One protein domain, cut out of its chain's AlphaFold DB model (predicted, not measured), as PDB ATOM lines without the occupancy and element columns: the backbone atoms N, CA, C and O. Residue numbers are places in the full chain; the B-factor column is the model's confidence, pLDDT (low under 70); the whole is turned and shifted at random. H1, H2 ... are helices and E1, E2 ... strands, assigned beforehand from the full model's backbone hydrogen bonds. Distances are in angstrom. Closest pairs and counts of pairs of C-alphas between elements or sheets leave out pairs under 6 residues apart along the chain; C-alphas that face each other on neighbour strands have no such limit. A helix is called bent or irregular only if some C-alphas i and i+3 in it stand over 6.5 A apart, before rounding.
ATOM      1  N   SER A   6       9.884 -12.328 -25.060       92.00
ATOM      2  CA  SER A   6       9.363 -13.440 -25.837       92.00
ATOM      3  C   SER A   6      10.434 -14.009 -26.753       92.00
ATOM      4  O   SER A   6      11.362 -13.314 -27.168       92.00
ATOM      5  N   ILE A   7      10.312 -15.294 -27.047       91.50
ATOM      6  CA  ILE A   7      11.259 -16.039 -27.861       91.50
ATOM      7  C   ILE A   7      10.442 -16.871 -28.842       91.50
ATOM      8  O   ILE A   7       9.642 -17.706 -28.430       91.50
ATOM      9  N   GLU A   8      10.626 -16.631 -30.134       91.69
ATOM     10  CA  GLU A   8       9.965 -17.378 -31.199       91.69
ATOM     11  C   GLU A   8      10.876 -18.520 -31.661       91.69
ATOM     12  O   GLU A   8      11.948 -18.293 -32.227       91.69
ATOM     13  N   LEU A   9      10.442 -19.761 -31.441       85.38
ATOM     14  CA  LEU A   9      11.176 -20.970 -31.810       85.38
ATOM     15  C   LEU A   9      10.232 -21.920 -32.540       85.38
ATOM     16  O   LEU A   9       9.180 -22.284 -32.025       85.38
ATOM     17  N   ASN A  10      10.590 -22.298 -33.771       85.00
ATOM     18  CA  ASN A  10       9.769 -23.159 -34.634       85.00
ATOM     19  C   ASN A  10       8.310 -22.671 -34.808       85.00
ATOM     20  O   ASN A  10       7.395 -23.479 -34.951       85.00
ATOM     21  N   GLY A  11       8.084 -21.351 -34.794       81.38
ATOM     22  CA  GLY A  11       6.754 -20.743 -34.921       81.38
ATOM     23  C   GLY A  11       5.904 -20.765 -33.644       81.38
ATOM     24  O   GLY A  11       4.730 -20.400 -33.697       81.38
ATOM     25  N   ILE A  12       6.476 -21.180 -32.511       87.19
ATOM     26  CA  ILE A  12       5.855 -21.117 -31.184       87.19
ATOM     27  C   ILE A  12       6.511 -19.984 -30.393       87.19
ATOM     28  O   ILE A  12       7.732 -19.830 -30.414       87.19
ATOM     29  N   GLU A  13       5.694 -19.185 -29.707       89.81
ATOM     30  CA  GLU A  13       6.159 -18.092 -28.855       89.81
ATOM     31  C   GLU A  13       6.235 -18.543 -27.393       89.81
ATOM     32  O   GLU A  13       5.241 -18.963 -26.795       89.81
ATOM     33  N   PHE A  14       7.424 -18.414 -26.816       90.12
ATOM     34  CA  PHE A  14       7.721 -18.684 -25.416       90.12
ATOM     35  C   PHE A  14       8.024 -17.387 -24.685       90.12
ATOM     36  O   PHE A  14       8.405 -16.399 -25.305       90.12
ATOM     37  N   GLN A  15       7.885 -17.380 -23.361       91.56
ATOM     38  CA  GLN A  15       8.113 -16.182 -22.552       91.56
ATOM     39  C   GLN A  15       9.140 -16.454 -21.462       91.56
ATOM     40  O   GLN A  15       9.106 -17.502 -20.826       91.56
ATOM     41  N   THR A  16      10.015 -15.496 -21.180       90.00
ATOM     42  CA  THR A  16      10.928 -15.557 -20.033       90.00
ATOM     43  C   THR A  16      11.166 -14.167 -19.466       90.00
ATOM     44  O   THR A  16      10.980 -13.155 -20.140       90.00
ATOM     45  N   LYS A  17      11.552 -14.086 -18.195       90.56
ATOM     46  CA  LYS A  17      12.023 -12.830 -17.596       90.56
ATOM     47  C   LYS A  17      13.539 -12.761 -17.539       90.56
ATOM     48  O   LYS A  17      14.066 -11.675 -17.336       90.56
ATOM     49  N   ALA A  18      14.208 -13.885 -17.759       90.38
ATOM     50  CA  ALA A  18      15.644 -14.038 -17.629       90.38
ATOM     51  C   ALA A  18      16.466 -13.177 -18.609       90.38
ATOM     52  O   ALA A  18      17.671 -13.094 -18.435       90.38
ATOM     53  N   PHE A  19      15.860 -12.533 -19.618       89.69
ATOM     54  CA  PHE A  19      16.568 -11.735 -20.638       89.69
ATOM     55  C   PHE A  19      16.323 -10.215 -20.577       89.69
ATOM     56  O   PHE A  19      16.709  -9.498 -21.497       89.69
ATOM     57  N   GLY A  20      15.717  -9.709 -19.493       78.44
ATOM     58  CA  GLY A  20      15.625  -8.261 -19.229       78.44
ATOM     59  C   GLY A  20      14.217  -7.662 -19.184       78.44
ATOM     60  O   GLY A  20      14.046  -6.515 -18.760       78.44
ATOM     61  N   ARG A  21      13.175  -8.433 -19.529       74.50
ATOM     62  CA  ARG A  21      11.752  -8.032 -19.454       74.50
ATOM     63  C   ARG A  21      11.463  -6.735 -20.214       74.50
ATOM     64  O   ARG A  21      10.584  -5.964 -19.819       74.50
ATOM     65  N   GLY A  22      12.217  -6.489 -21.277       80.94
ATOM     66  CA  GLY A  22      12.115  -5.318 -22.136       80.94
ATOM     67  C   GLY A  22      10.947  -5.378 -23.116       80.94
ATOM     68  O   GLY A  22      10.776  -4.425 -23.871       80.94
ATOM     69  N   LEU A  23      10.151  -6.458 -23.094       86.56
ATOM     70  CA  LEU A  23       9.199  -6.802 -24.156       86.56
ATOM     71  C   LEU A  23       9.935  -7.024 -25.485       86.56
ATOM     72  O   LEU A  23       9.421  -6.704 -26.555       86.56
ATOM     73  N   ALA A  24      11.168  -7.531 -25.403       89.81
ATOM     74  CA  ALA A  24      11.940  -7.902 -26.572       89.81
ATOM     75  C   ALA A  24      11.380  -9.194 -27.187       89.81
ATOM     76  O   ALA A  24      10.775 -10.027 -26.504       89.81
ATOM     77  N   HIS A  25      11.593  -9.345 -28.491       92.25
ATOM     78  CA  HIS A  25      11.236 -10.533 -29.256       92.25
ATOM     79  C   HIS A  25      12.522 -11.134 -29.824       92.25
ATOM     80  O   HIS A  25      13.186 -10.481 -30.628       92.25
ATOM     81  N   TYR A  26      12.861 -12.350 -29.400       93.06
ATOM     82  CA  TYR A  26      14.089 -13.051 -29.779       93.06
ATOM     83  C   TYR A  26      13.819 -14.247 -30.699       93.06
ATOM     84  O   TYR A  26      12.730 -14.827 -30.688       93.06
ATOM     85  N   LYS A  27      14.832 -14.644 -31.468       91.69
ATOM     86  CA  LYS A  27      14.857 -15.782 -32.400       91.69
ATOM     87  C   LYS A  27      16.174 -16.565 -32.271       91.69
ATOM     88  O   LYS A  27      17.131 -16.056 -31.684       91.69
ATOM     89  N   PRO A  28      16.274 -17.797 -32.815       91.50
ATOM     90  CA  PRO A  28      17.553 -18.497 -32.878       91.50
ATOM     91  C   PRO A  28      18.624 -17.644 -33.561       91.50
ATOM     92  O   PRO A  28      18.380 -17.064 -34.618       91.50
ATOM     93  N   GLY A  29      19.816 -17.622 -32.977       89.56
ATOM     94  CA  GLY A  29      20.956 -16.824 -33.418       89.56
ATOM     95  C   GLY A  29      21.069 -15.457 -32.744       89.56
ATOM     96  O   GLY A  29      22.166 -14.897 -32.763       89.56
ATOM     97  N   ASP A  30      20.002 -14.952 -32.119       93.06
ATOM     98  CA  ASP A  30      20.048 -13.678 -31.401       93.06
ATOM     99  C   ASP A  30      20.927 -13.777 -30.154       93.06
ATOM    100  O   ASP A  30      20.955 -14.801 -29.460       93.06
ATOM    101  N   GLU A  31      21.638 -12.687 -29.878       92.44
ATOM    102  CA  GLU A  31      22.448 -12.530 -28.676       92.44
ATOM    103  C   GLU A  31      21.564 -12.139 -27.492       92.44
ATOM    104  O   GLU A  31      20.709 -11.256 -27.593       92.44
ATOM    105  N   VAL A  32      21.789 -12.795 -26.356       91.94
ATOM    106  CA  VAL A  32      21.032 -12.582 -25.122       91.94
ATOM    107  C   VAL A  32      21.966 -12.370 -23.939       91.94
ATOM    108  O   VAL A  32      23.075 -12.898 -23.887       91.94
ATOM    109  N   THR A  33      21.496 -11.603 -22.959       90.62
ATOM    110  CA  THR A  33      22.167 -11.430 -21.665       90.62
ATOM    111  C   THR A  33      21.284 -12.009 -20.570       90.62
ATOM    112  O   THR A  33      20.080 -11.770 -20.556       90.62
ATOM    113  N   LEU A  34      21.879 -12.784 -19.662       90.38
ATOM    114  CA  LEU A  34      21.162 -13.394 -18.550       90.38
ATOM    115  C   LEU A  34      21.046 -12.413 -17.374       90.38
ATOM    116  O   LEU A  34      22.049 -12.027 -16.769       90.38
ATOM    117  N   GLU A  35      19.814 -12.048 -17.040       90.12
ATOM    118  CA  GLU A  35      19.446 -11.177 -15.931       90.12
ATOM    119  C   GLU A  35      18.736 -11.950 -14.815       90.12
ATOM    120  O   GLU A  35      17.741 -12.641 -15.042       90.12
ATOM    121  N   VAL A  36      19.211 -11.753 -13.588       86.62
ATOM    122  CA  VAL A  36      18.651 -12.302 -12.356       86.62
ATOM    123  C   VAL A  36      17.830 -11.254 -11.626       86.62
ATOM    124  O   VAL A  36      18.228 -10.092 -11.492       86.62
ATOM    125  N   TYR A  37      16.697 -11.687 -11.079       78.31
ATOM    126  CA  TYR A  37      15.794 -10.832 -10.318       78.31
ATOM    127  C   TYR A  37      15.873 -11.111  -8.822       78.31
ATOM    128  O   TYR A  37      15.746 -12.254  -8.383       78.31
ATOM    129  N   ALA A  38      15.995 -10.025  -8.056       71.44
ATOM    130  CA  ALA A  38      15.824 -10.020  -6.610       71.44
ATOM    131  C   ALA A  38      14.439 -10.563  -6.230       71.44
ATOM    132  O   ALA A  38      13.422 -10.104  -6.763       71.44
ATOM    133  N   GLN A  39      14.396 -11.515  -5.302       67.81
ATOM    134  CA  GLN A  39      13.144 -12.039  -4.753       67.81
ATOM    135  C   GLN A  39      12.804 -11.446  -3.395       67.81
ATOM    136  O   GLN A  39      11.635 -11.455  -3.004       67.81
ATOM    137  N   THR A  40      13.802 -10.925  -2.687       70.75
ATOM    138  CA  THR A  40      13.600 -10.284  -1.390       70.75
ATOM    139  C   THR A  40      13.645  -8.765  -1.513       70.75
ATOM    140  O   THR A  40      14.316  -8.201  -2.381       70.75
ATOM    141  N   ASP A  41      12.944  -8.085  -0.604       70.88
ATOM    142  CA  ASP A  41      12.998  -6.625  -0.510       70.88
ATOM    143  C   ASP A  41      14.419  -6.126  -0.190       70.88
ATOM    144  O   ASP A  41      14.797  -5.033  -0.607       70.88
ATOM    145  N   GLU A  42      15.226  -6.933   0.507       68.56
ATOM    146  CA  GLU A  42      16.628  -6.632   0.824       68.56
ATOM    147  C   GLU A  42      17.516  -6.660  -0.427       68.56
ATOM    148  O   GLU A  42      18.263  -5.712  -0.671       68.56
ATOM    149  N   GLU A  43      17.384  -7.685  -1.274       66.94
ATOM    150  CA  GLU A  43      18.069  -7.750  -2.572       66.94
ATOM    151  C   GLU A  43      17.611  -6.620  -3.504       66.94
ATOM    152  O   GLU A  43      18.431  -5.999  -4.186       66.94
ATOM    153  N   ALA A  44      16.307  -6.319  -3.501       67.50
ATOM    154  CA  ALA A  44      15.714  -5.273  -4.327       67.50
ATOM    155  C   ALA A  44      16.118  -3.857  -3.877       67.50
ATOM    156  O   ALA A  44      16.184  -2.938  -4.702       67.50
ATOM    157  N   ALA A  45      16.393  -3.660  -2.582       66.44
ATOM    158  CA  ALA A  45      16.871  -2.393  -2.030       66.44
ATOM    159  C   ALA A  45      18.273  -2.031  -2.541       66.44
ATOM    160  O   ALA A  45      18.591  -0.846  -2.677       66.44
ATOM    161  N   VAL A  46      19.084  -3.044  -2.855       69.88
ATOM    162  CA  VAL A  46      20.417  -2.872  -3.433       69.88
ATOM    163  C   VAL A  46      20.312  -2.663  -4.939       69.88
ATOM    164  O   VAL A  46      20.774  -1.634  -5.415       69.88
ATOM    165  N   ALA A  47      19.641  -3.533  -5.695       68.00
ATOM    166  CA  ALA A  47      19.409  -3.334  -7.128       68.00
ATOM    167  C   ALA A  47      18.162  -4.086  -7.613       68.00
ATOM    168  O   ALA A  47      17.788  -5.125  -7.081       68.00
ATOM    169  N   ARG A  48      17.510  -3.564  -8.663       72.19
ATOM    170  CA  ARG A  48      16.291  -4.184  -9.224       72.19
ATOM    171  C   ARG A  48      16.570  -5.464 -10.016       72.19
ATOM    172  O   ARG A  48      15.703  -6.332 -10.056       72.19
ATOM    173  N   THR A  49      17.727  -5.528 -10.672       80.19
ATOM    174  CA  THR A  49      18.197  -6.657 -11.484       80.19
ATOM    175  C   THR A  49      19.715  -6.751 -11.408       80.19
ATOM    176  O   THR A  49      20.407  -5.746 -11.200       80.19
ATOM    177  N   TYR A  50      20.217  -7.962 -11.592       82.62
ATOM    178  CA  TYR A  50      21.635  -8.289 -11.616       82.62
ATOM    179  C   TYR A  50      21.952  -9.042 -12.905       82.62
ATOM    180  O   TYR A  50      21.101  -9.763 -13.412       82.62
ATOM    181  N   VAL A  51      23.163  -8.898 -13.422       86.19
ATOM    182  CA  VAL A  51      23.675  -9.672 -14.560       86.19
ATOM    183  C   VAL A  51      24.827 -10.526 -14.053       86.19
ATOM    184  O   VAL A  51      25.627 -10.053 -13.245       86.19
ATOM    185  N   TYR A  52      24.906 -11.781 -14.491       85.50
ATOM    186  CA  TYR A  52      26.094 -12.590 -14.221       85.50
ATOM    187  C   TYR A  52      27.282 -12.038 -15.000       85.50
ATOM    188  O   TYR A  52      27.184 -11.827 -16.207       85.50
ATOM    189  N   ASP A  53      28.413 -11.860 -14.324       86.94
ATOM    190  CA  ASP A  53      29.655 -11.475 -14.997       86.94
ATOM    191  C   ASP A  53      30.185 -12.629 -15.858       86.94
ATOM    192  O   ASP A  53      30.777 -12.409 -16.912       86.94
ATOM    193  N   GLU A  54      29.942 -13.867 -15.414       84.94
ATOM    194  CA  GLU A  54      30.356 -15.087 -16.094       84.94
ATOM    195  C   GLU A  54      29.220 -16.121 -16.108       84.94
ATOM    196  O   GLU A  54      28.653 -16.483 -15.071       84.94
ATOM    197  N   VAL A  55      28.910 -16.631 -17.302       86.75
ATOM    198  CA  VAL A  55      28.015 -17.774 -17.526       86.75
ATOM    199  C   VAL A  55      28.764 -18.872 -18.296       86.75
ATOM    200  O   VAL A  55      29.670 -18.563 -19.072       86.75
ATOM    201  N   PRO A  56      28.419 -20.159 -18.104       85.94
ATOM    202  CA  PRO A  56      28.949 -21.263 -18.879       85.94
ATOM    203  C   PRO A  56      28.769 -21.023 -20.364       85.94
ATOM    204  O   PRO A  56      27.808 -20.397 -20.806       85.94
ATOM    205  N   ARG A  57      29.663 -21.623 -21.146       87.56
ATOM    206  CA  ARG A  57      29.603 -21.550 -22.602       87.56
ATOM    207  C   ARG A  57      28.264 -22.032 -23.163       87.56
ATOM    208  O   ARG A  57      27.799 -21.496 -24.159       87.56
ATOM    209  N   ARG A  58      27.671 -23.055 -22.544       89.25
ATOM    210  CA  ARG A  58      26.403 -23.656 -22.957       89.25
ATOM    211  C   ARG A  58      25.518 -23.876 -21.740       89.25
ATOM    212  O   ARG A  58      25.953 -24.523 -20.793       89.25
ATOM    213  N   TYR A  59      24.302 -23.351 -21.773       87.69
ATOM    214  CA  TYR A  59      23.354 -23.430 -20.663       87.69
ATOM    215  C   TYR A  59      21.908 -23.453 -21.160       87.69
ATOM    216  O   TYR A  59      21.629 -23.156 -22.321       87.69
ATOM    217  N   ALA A  60      20.992 -23.817 -20.269       88.44
ATOM    218  CA  ALA A  60      19.562 -23.868 -20.519       88.44
ATOM    219  C   ALA A  60      18.821 -22.832 -19.656       88.44
ATOM    220  O   ALA A  60      19.172 -22.636 -18.495       88.44
ATOM    221  N   VAL A  61      17.794 -22.182 -20.200       88.00
ATOM    222  CA  VAL A  61      16.934 -21.220 -19.493       88.00
ATOM    223  C   VAL A  61      15.489 -21.688 -19.576       88.00
ATOM    224  O   VAL A  61      14.953 -21.857 -20.668       88.00
ATOM    225  N   GLU A  62      14.842 -21.880 -18.436       89.81
ATOM    226  CA  GLU A  62      13.422 -22.205 -18.362       89.81
ATOM    227  C   GLU A  62      12.579 -21.046 -18.920       89.81
ATOM    228  O   GLU A  62      12.811 -19.860 -18.650       89.81
ATOM    229  N   VAL A  63      11.571 -21.390 -19.711       86.56
ATOM    230  CA  VAL A  63      10.553 -20.452 -20.193       86.56
ATOM    231  C   VAL A  63       9.232 -20.714 -19.473       86.56
ATOM    232  O   VAL A  63       9.064 -21.714 -18.790       86.56
ATOM    233  N   TYR A  64       8.249 -19.827 -19.615       81.81
ATOM    234  CA  TYR A  64       6.872 -20.067 -19.174       81.81
ATOM    235  C   TYR A  64       6.172 -21.105 -20.079       81.81
ATOM    236  O   TYR A  64       5.189 -20.806 -20.751       81.81
ATOM    237  N   ALA A  65       6.719 -22.318 -20.099       71.31
ATOM    238  CA  ALA A  65       6.246 -23.547 -20.723       71.31
ATOM    239  C   ALA A  65       6.991 -24.730 -20.064       71.31
ATOM    240  O   ALA A  65       7.896 -24.520 -19.265       71.31
ATOM    241  N   VAL A  66       6.652 -25.979 -20.394       71.31
ATOM    242  CA  VAL A  66       7.387 -27.170 -19.900       71.31
ATOM    243  C   VAL A  66       8.663 -27.412 -20.734       71.31
ATOM    244  O   VAL A  66       8.972 -28.536 -21.126       71.31
ATOM    245  N   GLU A  67       9.369 -26.339 -21.094       82.56
ATOM    246  CA  GLU A  67      10.499 -26.354 -22.028       82.56
ATOM    247  C   GLU A  67      11.625 -25.416 -21.575       82.56
ATOM    248  O   GLU A  67      11.424 -24.493 -20.782       82.56
ATOM    249  N   HIS A  68      12.823 -25.666 -22.102       87.12
ATOM    250  CA  HIS A  68      14.040 -24.915 -21.820       87.12
ATOM    251  C   HIS A  68      14.667 -24.404 -23.117       87.12
ATOM    252  O   HIS A  68      14.779 -25.134 -24.098       87.12
ATOM    253  N   VAL A  69      15.137 -23.163 -23.110       89.81
ATOM    254  CA  VAL A  69      15.886 -22.548 -24.208       89.81
ATOM    255  C   VAL A  69      17.369 -22.828 -24.027       89.81
ATOM    256  O   VAL A  69      17.928 -22.512 -22.981       89.81
ATOM    257  N   ILE A  70      18.015 -23.388 -25.046       90.94
ATOM    258  CA  ILE A  70      19.455 -23.653 -25.052       90.94
ATOM    259  C   ILE A  70      20.181 -22.422 -25.591       90.94
ATOM    260  O   ILE A  70      19.882 -21.943 -26.691       90.94
ATOM    261  N   VAL A  71      21.170 -21.955 -24.837       90.25
ATOM    262  CA  VAL A  71      22.056 -20.854 -25.206       90.25
ATOM    263  C   VAL A  71      23.485 -21.375 -25.310       90.25
ATOM    264  O   VAL A  71      23.968 -22.045 -24.399       90.25
ATOM    265  N   GLU A  72      24.163 -21.059 -26.410       91.44
ATOM    266  CA  GLU A  72      25.587 -21.327 -26.627       91.44
ATOM    267  C   GLU A  72      26.311 -20.038 -26.994       91.44
ATOM    268  O   GLU A  72      25.864 -19.311 -27.877       91.44
ATOM    269  N   ASP A  73      27.435 -19.759 -26.335       90.50
ATOM    270  CA  ASP A  73      28.259 -18.573 -26.593       90.50
ATOM    271  C   ASP A  73      27.420 -17.270 -26.584       90.50
ATOM    272  O   ASP A  73      27.631 -16.365 -27.389       90.50
ATOM    273  N   GLY A  74      26.425 -17.197 -25.687       89.06
ATOM    274  CA  GLY A  74      25.506 -16.057 -25.555       89.06
ATOM    275  C   GLY A  74      24.403 -15.977 -26.617       89.06
ATOM    276  O   GLY A  74      23.699 -14.971 -26.676       89.06
ATOM    277  N   ARG A  75      24.230 -17.006 -27.456       93.00
ATOM    278  CA  ARG A  75      23.239 -17.036 -28.541       93.00
ATOM    279  C   ARG A  75      22.220 -18.144 -28.378       93.00
ATOM    280  O   ARG A  75      22.562 -19.263 -28.006       93.00
ATOM    281  N   ILE A  76      20.968 -17.855 -28.717       92.00
ATOM    282  CA  ILE A  76      19.898 -18.857 -28.699       92.00
ATOM    283  C   ILE A  76      20.149 -19.880 -29.808       92.00
ATOM    284  O   ILE A  76      20.171 -19.523 -30.984       92.00
ATOM    285  N   VAL A  77      20.297 -21.158 -29.457       91.81
ATOM    286  CA  VAL A  77      20.541 -22.229 -30.439       91.81
ATOM    287  C   VAL A  77      19.392 -23.223 -30.568       91.81
ATOM    288  O   VAL A  77      19.307 -23.909 -31.584       91.81
ATOM    289  N   GLY A  78      18.481 -23.301 -29.593       88.56
ATOM    290  CA  GLY A  78      17.332 -24.197 -29.705       88.56
ATOM    291  C   GLY A  78      16.523 -24.382 -28.428       88.56
ATOM    292  O   GLY A  78      16.604 -23.574 -27.504       88.56
ATOM    293  N   LEU A  79      15.745 -25.467 -28.407       88.00
ATOM    294  CA  LEU A  79      14.893 -25.891 -27.297       88.00
ATOM    295  C   LEU A  79      15.273 -27.289 -26.813       88.00
ATOM    296  O   LEU A  79      15.713 -28.125 -27.603       88.00
ATOM    297  N   ALA A  80      15.042 -27.530 -25.530       84.62
ATOM    298  CA  ALA A  80      15.075 -28.833 -24.889       84.62
ATOM    299  C   ALA A  80      13.796 -29.024 -24.068       84.62
ATOM    300  O   ALA A  80      13.415 -28.164 -23.268       84.62
ATOM    301  N   SER A  81      13.145 -30.172 -24.230       83.25
ATOM    302  CA  SER A  81      12.109 -30.615 -23.302       83.25
ATOM    303  C   SER A  81      12.727 -31.035 -21.965       83.25
ATOM    304  O   SER A  81      13.929 -31.287 -21.864       83.25
ATOM    305  N   GLU A  82      11.904 -31.177 -20.926       79.56
ATOM    306  CA  GLU A  82      12.358 -31.727 -19.638       79.56
ATOM    307  C   GLU A  82      12.993 -33.127 -19.782       79.56
ATOM    308  O   GLU A  82      13.917 -33.474 -19.048       79.56
ATOM    309  N   SER A  83      12.540 -33.922 -20.758       78.81
ATOM    310  CA  SER A  83      13.135 -35.230 -21.060       78.81
ATOM    311  C   SER A  83      14.534 -35.091 -21.659       78.81
ATOM    312  O   SER A  83      15.444 -35.790 -21.221       78.81
ATOM    313  N   ASP A  84      14.726 -34.158 -22.596       80.00
ATOM    314  CA  ASP A  84      16.026 -33.906 -23.235       80.00
ATOM    315  C   ASP A  84      17.063 -33.413 -22.214       80.00
ATOM    316  O   ASP A  84      18.243 -33.743 -22.297       80.00
ATOM    317  N   MET A  85      16.616 -32.670 -21.198       75.62
ATOM    318  CA  MET A  85      17.468 -32.178 -20.113       75.62
ATOM    319  C   MET A  85      18.062 -33.295 -19.242       75.62
ATOM    320  O   MET A  85      19.080 -33.069 -18.595       75.62
ATOM    321  N   ARG A  86      17.476 -34.502 -19.209       71.06
ATOM    322  CA  ARG A  86      18.043 -35.633 -18.443       71.06
ATOM    323  C   ARG A  86      19.297 -36.208 -19.088       71.06
ATOM    324  O   ARG A  86      20.181 -36.679 -18.376       71.06
ATOM    325  N   ASP A  87      19.364 -36.147 -20.413       63.66
ATOM    326  CA  ASP A  87      20.486 -36.663 -21.197       63.66
ATOM    327  C   ASP A  87      21.568 -35.595 -21.426       63.66
ATOM    328  O   ASP A  87      22.678 -35.903 -21.870       63.66
ATOM    329  N   LEU A  88      21.272 -34.333 -21.105       58.41
ATOM    330  CA  LEU A  88      22.128 -33.188 -21.373       58.41
ATOM    331  C   LEU A  88      22.635 -32.573 -20.063       58.41
ATOM    332  O   LEU A  88      21.872 -32.066 -19.249       58.41
ATOM    333  N   THR A  89      23.954 -32.583 -19.859       68.00
ATOM    334  CA  THR A  89      24.604 -32.013 -18.666       68.00
ATOM    335  C   THR A  89      24.716 -30.487 -18.767       68.00
ATOM    336  O   THR A  89      25.816 -29.937 -18.793       68.00
ATOM    337  N   TYR A  90      23.588 -29.788 -18.892       73.44
ATOM    338  CA  TYR A  90      23.576 -28.327 -18.918       73.44
ATOM    339  C   TYR A  90      23.471 -27.732 -17.520       73.44
ATOM    340  O   TYR A  90      22.792 -28.253 -16.635       73.44
ATOM    341  N   ASP A  91      24.112 -26.581 -17.346       86.50
ATOM    342  CA  ASP A  91      23.709 -25.644 -16.311       86.50
ATOM    343  C   ASP A  91      22.322 -25.086 -16.652       86.50
ATOM    344  O   ASP A  91      22.081 -24.685 -17.794       86.50
ATOM    345  N   THR A  92      21.425 -25.043 -15.668       88.06
ATOM    346  CA  THR A  92      20.032 -24.629 -15.870       88.06
ATOM    347  C   THR A  92      19.726 -23.382 -15.060       88.06
ATOM    348  O   THR A  92      20.050 -23.304 -13.873       88.06
ATOM    349  N   PHE A  93      19.057 -22.435 -15.707       89.12
ATOM    350  CA  PHE A  93      18.516 -21.222 -15.115       89.12
ATOM    351  C   PHE A  93      17.005 -21.279 -15.138       89.12
ATOM    352  O   PHE A  93      16.422 -21.712 -16.130       89.12
ATOM    353  N   ASP A  94      16.369 -20.816 -14.072       89.31
ATOM    354  CA  ASP A  94      14.919 -20.675 -14.081       89.31
ATOM    355  C   ASP A  94      14.468 -19.495 -14.962       89.31
ATOM    356  O   ASP A  94      15.262 -18.701 -15.478       89.31
ATOM    357  N   ASN A  95      13.157 -19.329 -15.097       87.62
ATOM    358  CA  ASN A  95      12.549 -18.245 -15.871       87.62
ATOM    359  C   ASN A  95      12.783 -16.830 -15.303       87.62
ATOM    360  O   ASN A  95      12.388 -15.847 -15.938       87.62
ATOM    361  N   TYR A  96      13.412 -16.711 -14.132       86.44
ATOM    362  CA  TYR A  96      13.887 -15.467 -13.521       86.44
ATOM    363  C   TYR A  96      15.412 -15.311 -13.607       86.44
ATOM    364  O   TYR A  96      15.949 -14.380 -13.007       86.44
ATOM    365  N   GLY A  97      16.096 -16.203 -14.324       84.75
ATOM    366  CA  GLY A  97      17.537 -16.180 -14.531       84.75
ATOM    367  C   GLY A  97      18.357 -16.716 -13.358       84.75
ATOM    368  O   GLY A  97      19.558 -16.491 -13.312       84.75
ATOM    369  N   ARG A  98      17.772 -17.409 -12.380       85.69
ATOM    370  CA  ARG A  98      18.505 -17.927 -11.208       85.69
ATOM    371  C   ARG A  98      19.122 -19.286 -11.499       85.69
ATOM    372  O   ARG A  98      18.454 -20.120 -12.100       85.69
ATOM    373  N   ASP A  99      20.354 -19.519 -11.042       87.06
ATOM    374  CA  ASP A  99      20.978 -20.844 -11.144       87.06
ATOM    375  C   ASP A  99      20.185 -21.851 -10.294       87.06
ATOM    376  O   ASP A  99      20.038 -21.691  -9.076       87.06
ATOM    377  N   VAL A 100      19.644 -22.882 -10.943       84.88
ATOM    378  CA  VAL A 100      18.829 -23.909 -10.282       84.88
ATOM    379  C   VAL A 100      19.666 -24.703  -9.275       84.88
ATOM    380  O   VAL A 100      19.156 -25.081  -8.218       84.88
ATOM    381  N   ALA A 101      20.955 -24.925  -9.553       79.81
ATOM    382  CA  ALA A 101      21.838 -25.661  -8.656       79.81
ATOM    383  C   ALA A 101      22.136 -24.866  -7.378       79.81
ATOM    384  O   ALA A 101      22.053 -25.433  -6.289       79.81
ATOM    385  N   ASP A 102      22.385 -23.556  -7.474       75.19
ATOM    386  CA  ASP A 102      22.571 -22.699  -6.290       75.19
ATOM    387  C   ASP A 102      21.303 -22.653  -5.430       75.19
ATOM    388  O   ASP A 102      21.369 -22.732  -4.198       75.19
ATOM    389  N   GLY A 103      20.132 -22.607  -6.075       69.12
ATOM    390  CA  GLY A 103      18.840 -22.685  -5.399       69.12
ATOM    391  C   GLY A 103      18.651 -23.981  -4.609       69.12
ATOM    392  O   GLY A 103      18.015 -23.958  -3.562       69.12
ATOM    393  N   LEU A 104      19.237 -25.094  -5.055       72.38
ATOM    394  CA  LEU A 104      19.126 -26.411  -4.418       72.38
ATOM    395  C   LEU A 104      20.337 -26.784  -3.545       72.38
ATOM    396  O   LEU A 104      20.281 -27.775  -2.812       72.38
ATOM    397  N   ALA A 105      21.410 -25.991  -3.563       69.69
ATOM    398  CA  ALA A 105      22.658 -26.279  -2.855       69.69
ATOM    399  C   ALA A 105      22.460 -26.454  -1.340       69.69
ATOM    400  O   ALA A 105      23.126 -27.271  -0.709       69.69
ATOM    401  N   HIS A 106      21.491 -25.746  -0.750       64.88
ATOM    402  CA  HIS A 106      21.139 -25.887   0.667       64.88
ATOM    403  C   HIS A 106      20.460 -27.228   1.014       64.88
ATOM    404  O   HIS A 106      20.405 -27.595   2.186       64.88
ATOM    405  N   ILE A 107      19.947 -27.950   0.014       66.56
ATOM    406  CA  ILE A 107      19.264 -29.243   0.160       66.56
ATOM    407  C   ILE A 107      20.239 -30.399  -0.087       66.56
ATOM    408  O   ILE A 107      20.229 -31.373   0.662       66.56
ATOM    409  N   PHE A 108      21.085 -30.294  -1.118       67.56
ATOM    410  CA  PHE A 108      21.940 -31.402  -1.568       67.56
ATOM    411  C   PHE A 108      23.430 -31.244  -1.229       67.56
ATOM    412  O   PHE A 108      24.184 -32.198  -1.384       67.56
ATOM    413  N   GLY A 109      23.872 -30.078  -0.741       58.38
ATOM    414  CA  GLY A 109      25.260 -29.842  -0.316       58.38
ATOM    415  C   GLY A 109      26.290 -29.771  -1.451       58.38
ATOM    416  O   GLY A 109      27.483 -29.631  -1.184       58.38
ATOM    417  N   GLU A 110      25.855 -29.848  -2.710       59.44
ATOM    418  CA  GLU A 110      26.709 -29.620  -3.872       59.44
ATOM    419  C   GLU A 110      26.805 -28.121  -4.155       59.44
ATOM    420  O   GLU A 110      25.826 -27.464  -4.504       59.44
ATOM    421  N   HIS A 111      28.009 -27.573  -3.991       57.34
ATOM    422  CA  HIS A 111      28.304 -26.182  -4.304       57.34
ATOM    423  C   HIS A 111      29.047 -26.105  -5.635       57.34
ATOM    424  O   HIS A 111      30.184 -26.571  -5.749       57.34
ATOM    425  N   ARG A 112      28.421 -25.489  -6.641       68.50
ATOM    426  CA  ARG A 112      29.135 -25.025  -7.834       68.50
ATOM    427  C   ARG A 112      29.990 -23.800  -7.471       68.50
ATOM    428  O   ARG A 112      29.737 -23.154  -6.448       68.50
ATOM    429  N   PRO A 113      31.034 -23.479  -8.258       67.50
ATOM    430  CA  PRO A 113      31.760 -22.228  -8.081       67.50
ATOM    431  C   PRO A 113      30.777 -21.055  -8.097       67.50
ATOM    432  O   PRO A 113      29.961 -20.952  -9.011       67.50
ATOM    433  N   ARG A 114      30.855 -20.180  -7.086       67.62
ATOM    434  CA  ARG A 114      30.012 -18.980  -7.033       67.62
ATOM    435  C   ARG A 114      30.273 -18.125  -8.264       67.62
ATOM    436  O   ARG A 114      31.407 -17.701  -8.482       67.62
ATOM    437  N   ARG A 115      29.216 -17.835  -9.014       78.69
ATOM    438  CA  ARG A 115      29.266 -16.886 -10.124       78.69
ATOM    439  C   ARG A 115      29.167 -15.478  -9.574       78.69
ATOM    440  O   ARG A 115      28.358 -15.210  -8.685       78.69
ATOM    441  N   THR A 116      30.005 -14.583 -10.072       80.94
ATOM    442  CA  THR A 116      29.915 -13.177  -9.700       80.94
ATOM    443  C   THR A 116      28.781 -12.515 -10.476       80.94
ATOM    444  O   THR A 116      28.459 -12.894 -11.606       80.94
ATOM    445  N   MET A 117      28.108 -11.582  -9.813       82.38
ATOM    446  CA  MET A 117      26.968 -10.862 -10.360       82.38
ATOM    447  C   MET A 117      27.177  -9.376 -10.127       82.38
ATOM    448  O   MET A 117      27.423  -8.950  -8.994       82.38
ATOM    449  N   SER A 118      27.003  -8.592 -11.183       82.25
ATOM    450  CA  SER A 118      27.061  -7.139 -11.125       82.25
ATOM    451  C   SER A 118      25.661  -6.536 -11.256       82.25
ATOM    452  O   SER A 118      24.842  -7.007 -12.051       82.25
ATOM    453  N   PRO A 119      25.338  -5.482 -10.489       79.19
ATOM    454  CA  PRO A 119      24.075  -4.776 -10.649       79.19
ATOM    455  C   PRO A 119      24.019  -4.132 -12.040       79.19
ATOM    456  O   PRO A 119      24.911  -3.376 -12.423       79.19
ATOM    457  N   HIS A 120      22.958  -4.414 -12.799       75.75
ATOM    458  CA  HIS A 120      22.821  -3.898 -14.166       75.75
ATOM    459  C   HIS A 120      22.253  -2.472 -14.210       75.75
ATOM    460  O   HIS A 120      22.454  -1.721 -15.164       75.75
ATOM    461  N   ARG A 121      21.557  -2.069 -13.142       72.69
ATOM    462  CA  ARG A 121      21.098  -0.695 -12.920       72.69
ATOM    463  C   ARG A 121      21.744  -0.132 -11.661       72.69
ATOM    464  O   ARG A 121      21.963  -0.898 -10.722       72.69
ATOM    465  N   PRO A 122      21.994   1.189 -11.610       63.84
ATOM    466  CA  PRO A 122      22.524   1.819 -10.414       63.84
ATOM    467  C   PRO A 122      21.638   1.493  -9.206       63.84
ATOM    468  O   PRO A 122      20.407   1.397  -9.352       63.84
ATOM    469  N   PRO A 123      22.249   1.296  -8.029       63.94
ATOM    470  CA  PRO A 123      21.526   0.891  -6.846       63.94
ATOM    471  C   PRO A 123      20.435   1.903  -6.504       63.94
ATOM    472  O   PRO A 123      20.598   3.113  -6.672       63.94
ATOM    473  N   VAL A 124      19.298   1.429  -5.989       63.31
ATOM    474  CA  VAL A 124      18.143   2.304  -5.692       63.31
ATOM    475  C   VAL A 124      18.519   3.386  -4.665       63.31
ATOM    476  O   VAL A 124      17.965   4.485  -4.688       63.31
ATOM    477  N   SER A 125      19.520   3.105  -3.822       62.94
ATOM    478  CA  SER A 125      20.139   4.051  -2.885       62.94
ATOM    479  C   SER A 125      20.686   5.328  -3.545       62.94
ATOM    480  O   SER A 125      20.755   6.363  -2.880       62.94
TER     481      SER A 125
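This is residues 6 to 125 of the 142 residues of an uncharacterized protein of Gordonia neofelifaecis NRRL B-59395 (UniProt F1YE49). A twisted four-stranded sheet, E7 E6 E5 E8, forms the larger part, with the small hairpin E1 and E2 near its E7 and E5. A smaller three-stranded sheet, E3 E4 E9, with the short helix H1 by it, forms a second part toward one end of the longest axis, while H2 and H3 only graze the larger sheet. The printed part has 120 residues, with three named helices and nine named strands in the order E1 E2 E3 H1 E4 E5 E6 E7 H2 E8 H3 E9; the four-stranded sheet is mixed, the other two antiparallel. The class is mixed, helices and strands, with under half of the residues in named elements. The whole is compact, with a radius of gyration of the C-alphas of 14.4 A and spans of 43 by 36 by 23 A.

E1 is residues 6 to 9, from C-alpha 6 at (9.363, -13.440, -25.837), and E2 residues 12 to 16. E3 is residues 35 to 37, H1 residues 41 to 46 and E4 residues 49 to 52. E5 is residues 58 to 62, 13.8 A long, E6 residues 67 to 72, 16.6 A, and E7 residues 75 to 81, 18.3 A. H2 is residues 84 to 87, E8 residues 91 to 93 and H3 residues 100 to 108, 11.9 A. E9, residues 117 to 119, ends at C-alpha 119 (24.075, -4.776, -10.649).

The hairpin E1 and E2 is antiparallel, with N 7 and O 14 at 2.8 A; residues 6 to 7 of E1 also pair, parallel, with residues 25 to 26. The closest C-alphas of E1 and E7 are those of Leu 9 and Gly 78, 7.3 A apart. E4 is antiparallel to E3, with N 36 and O 50 at 2.8 A, and to E9, with N 51 and O 118 at 2.9 A. H1 only grazes this sheet, with residues 43 to 46. E5 E6 E7 is a meander, each strand the antiparallel neighbour of the one before; N 61 and O 69 are 2.8 A apart, N 70 and O 78 2.8 A. E7, H2, E8 is a split strand-helix-strand unit, two strands of one sheet joined through a helix, with E6 and E5 between them in the sheet; its crossover is right-handed. E8 is parallel to E5, with N 60 and O 91 at 2.8 A. This sheet is only just strongly twisted, its C-alphas up to 4.0 A off its best plane. H2 only grazes it with residues 84 to 86, and H3 with residues 100 to 103; the closest C-alphas of E8 and H3 are those of Phe 93 and Val 100, 5.5 A apart. O i to N i+4 pairs are within hydrogen-bond range in 1 of 2 cases in H1 and 3 of 5 in H3, while H2 is too short for such a pair. H3 is irregular: C-alphas 103 and 106 are 7.2 A apart.

The two C-alphas farthest apart are those of Asp 87 and Ser 125, 44.6 A. The printed part has no cut, and the link from E2 to E3, 18 residues, is long. The mean pLDDT of the printed part is 80.9; 25 residues are under 70, among them residues 42 to 47, 105 to 114 and 122 to 125.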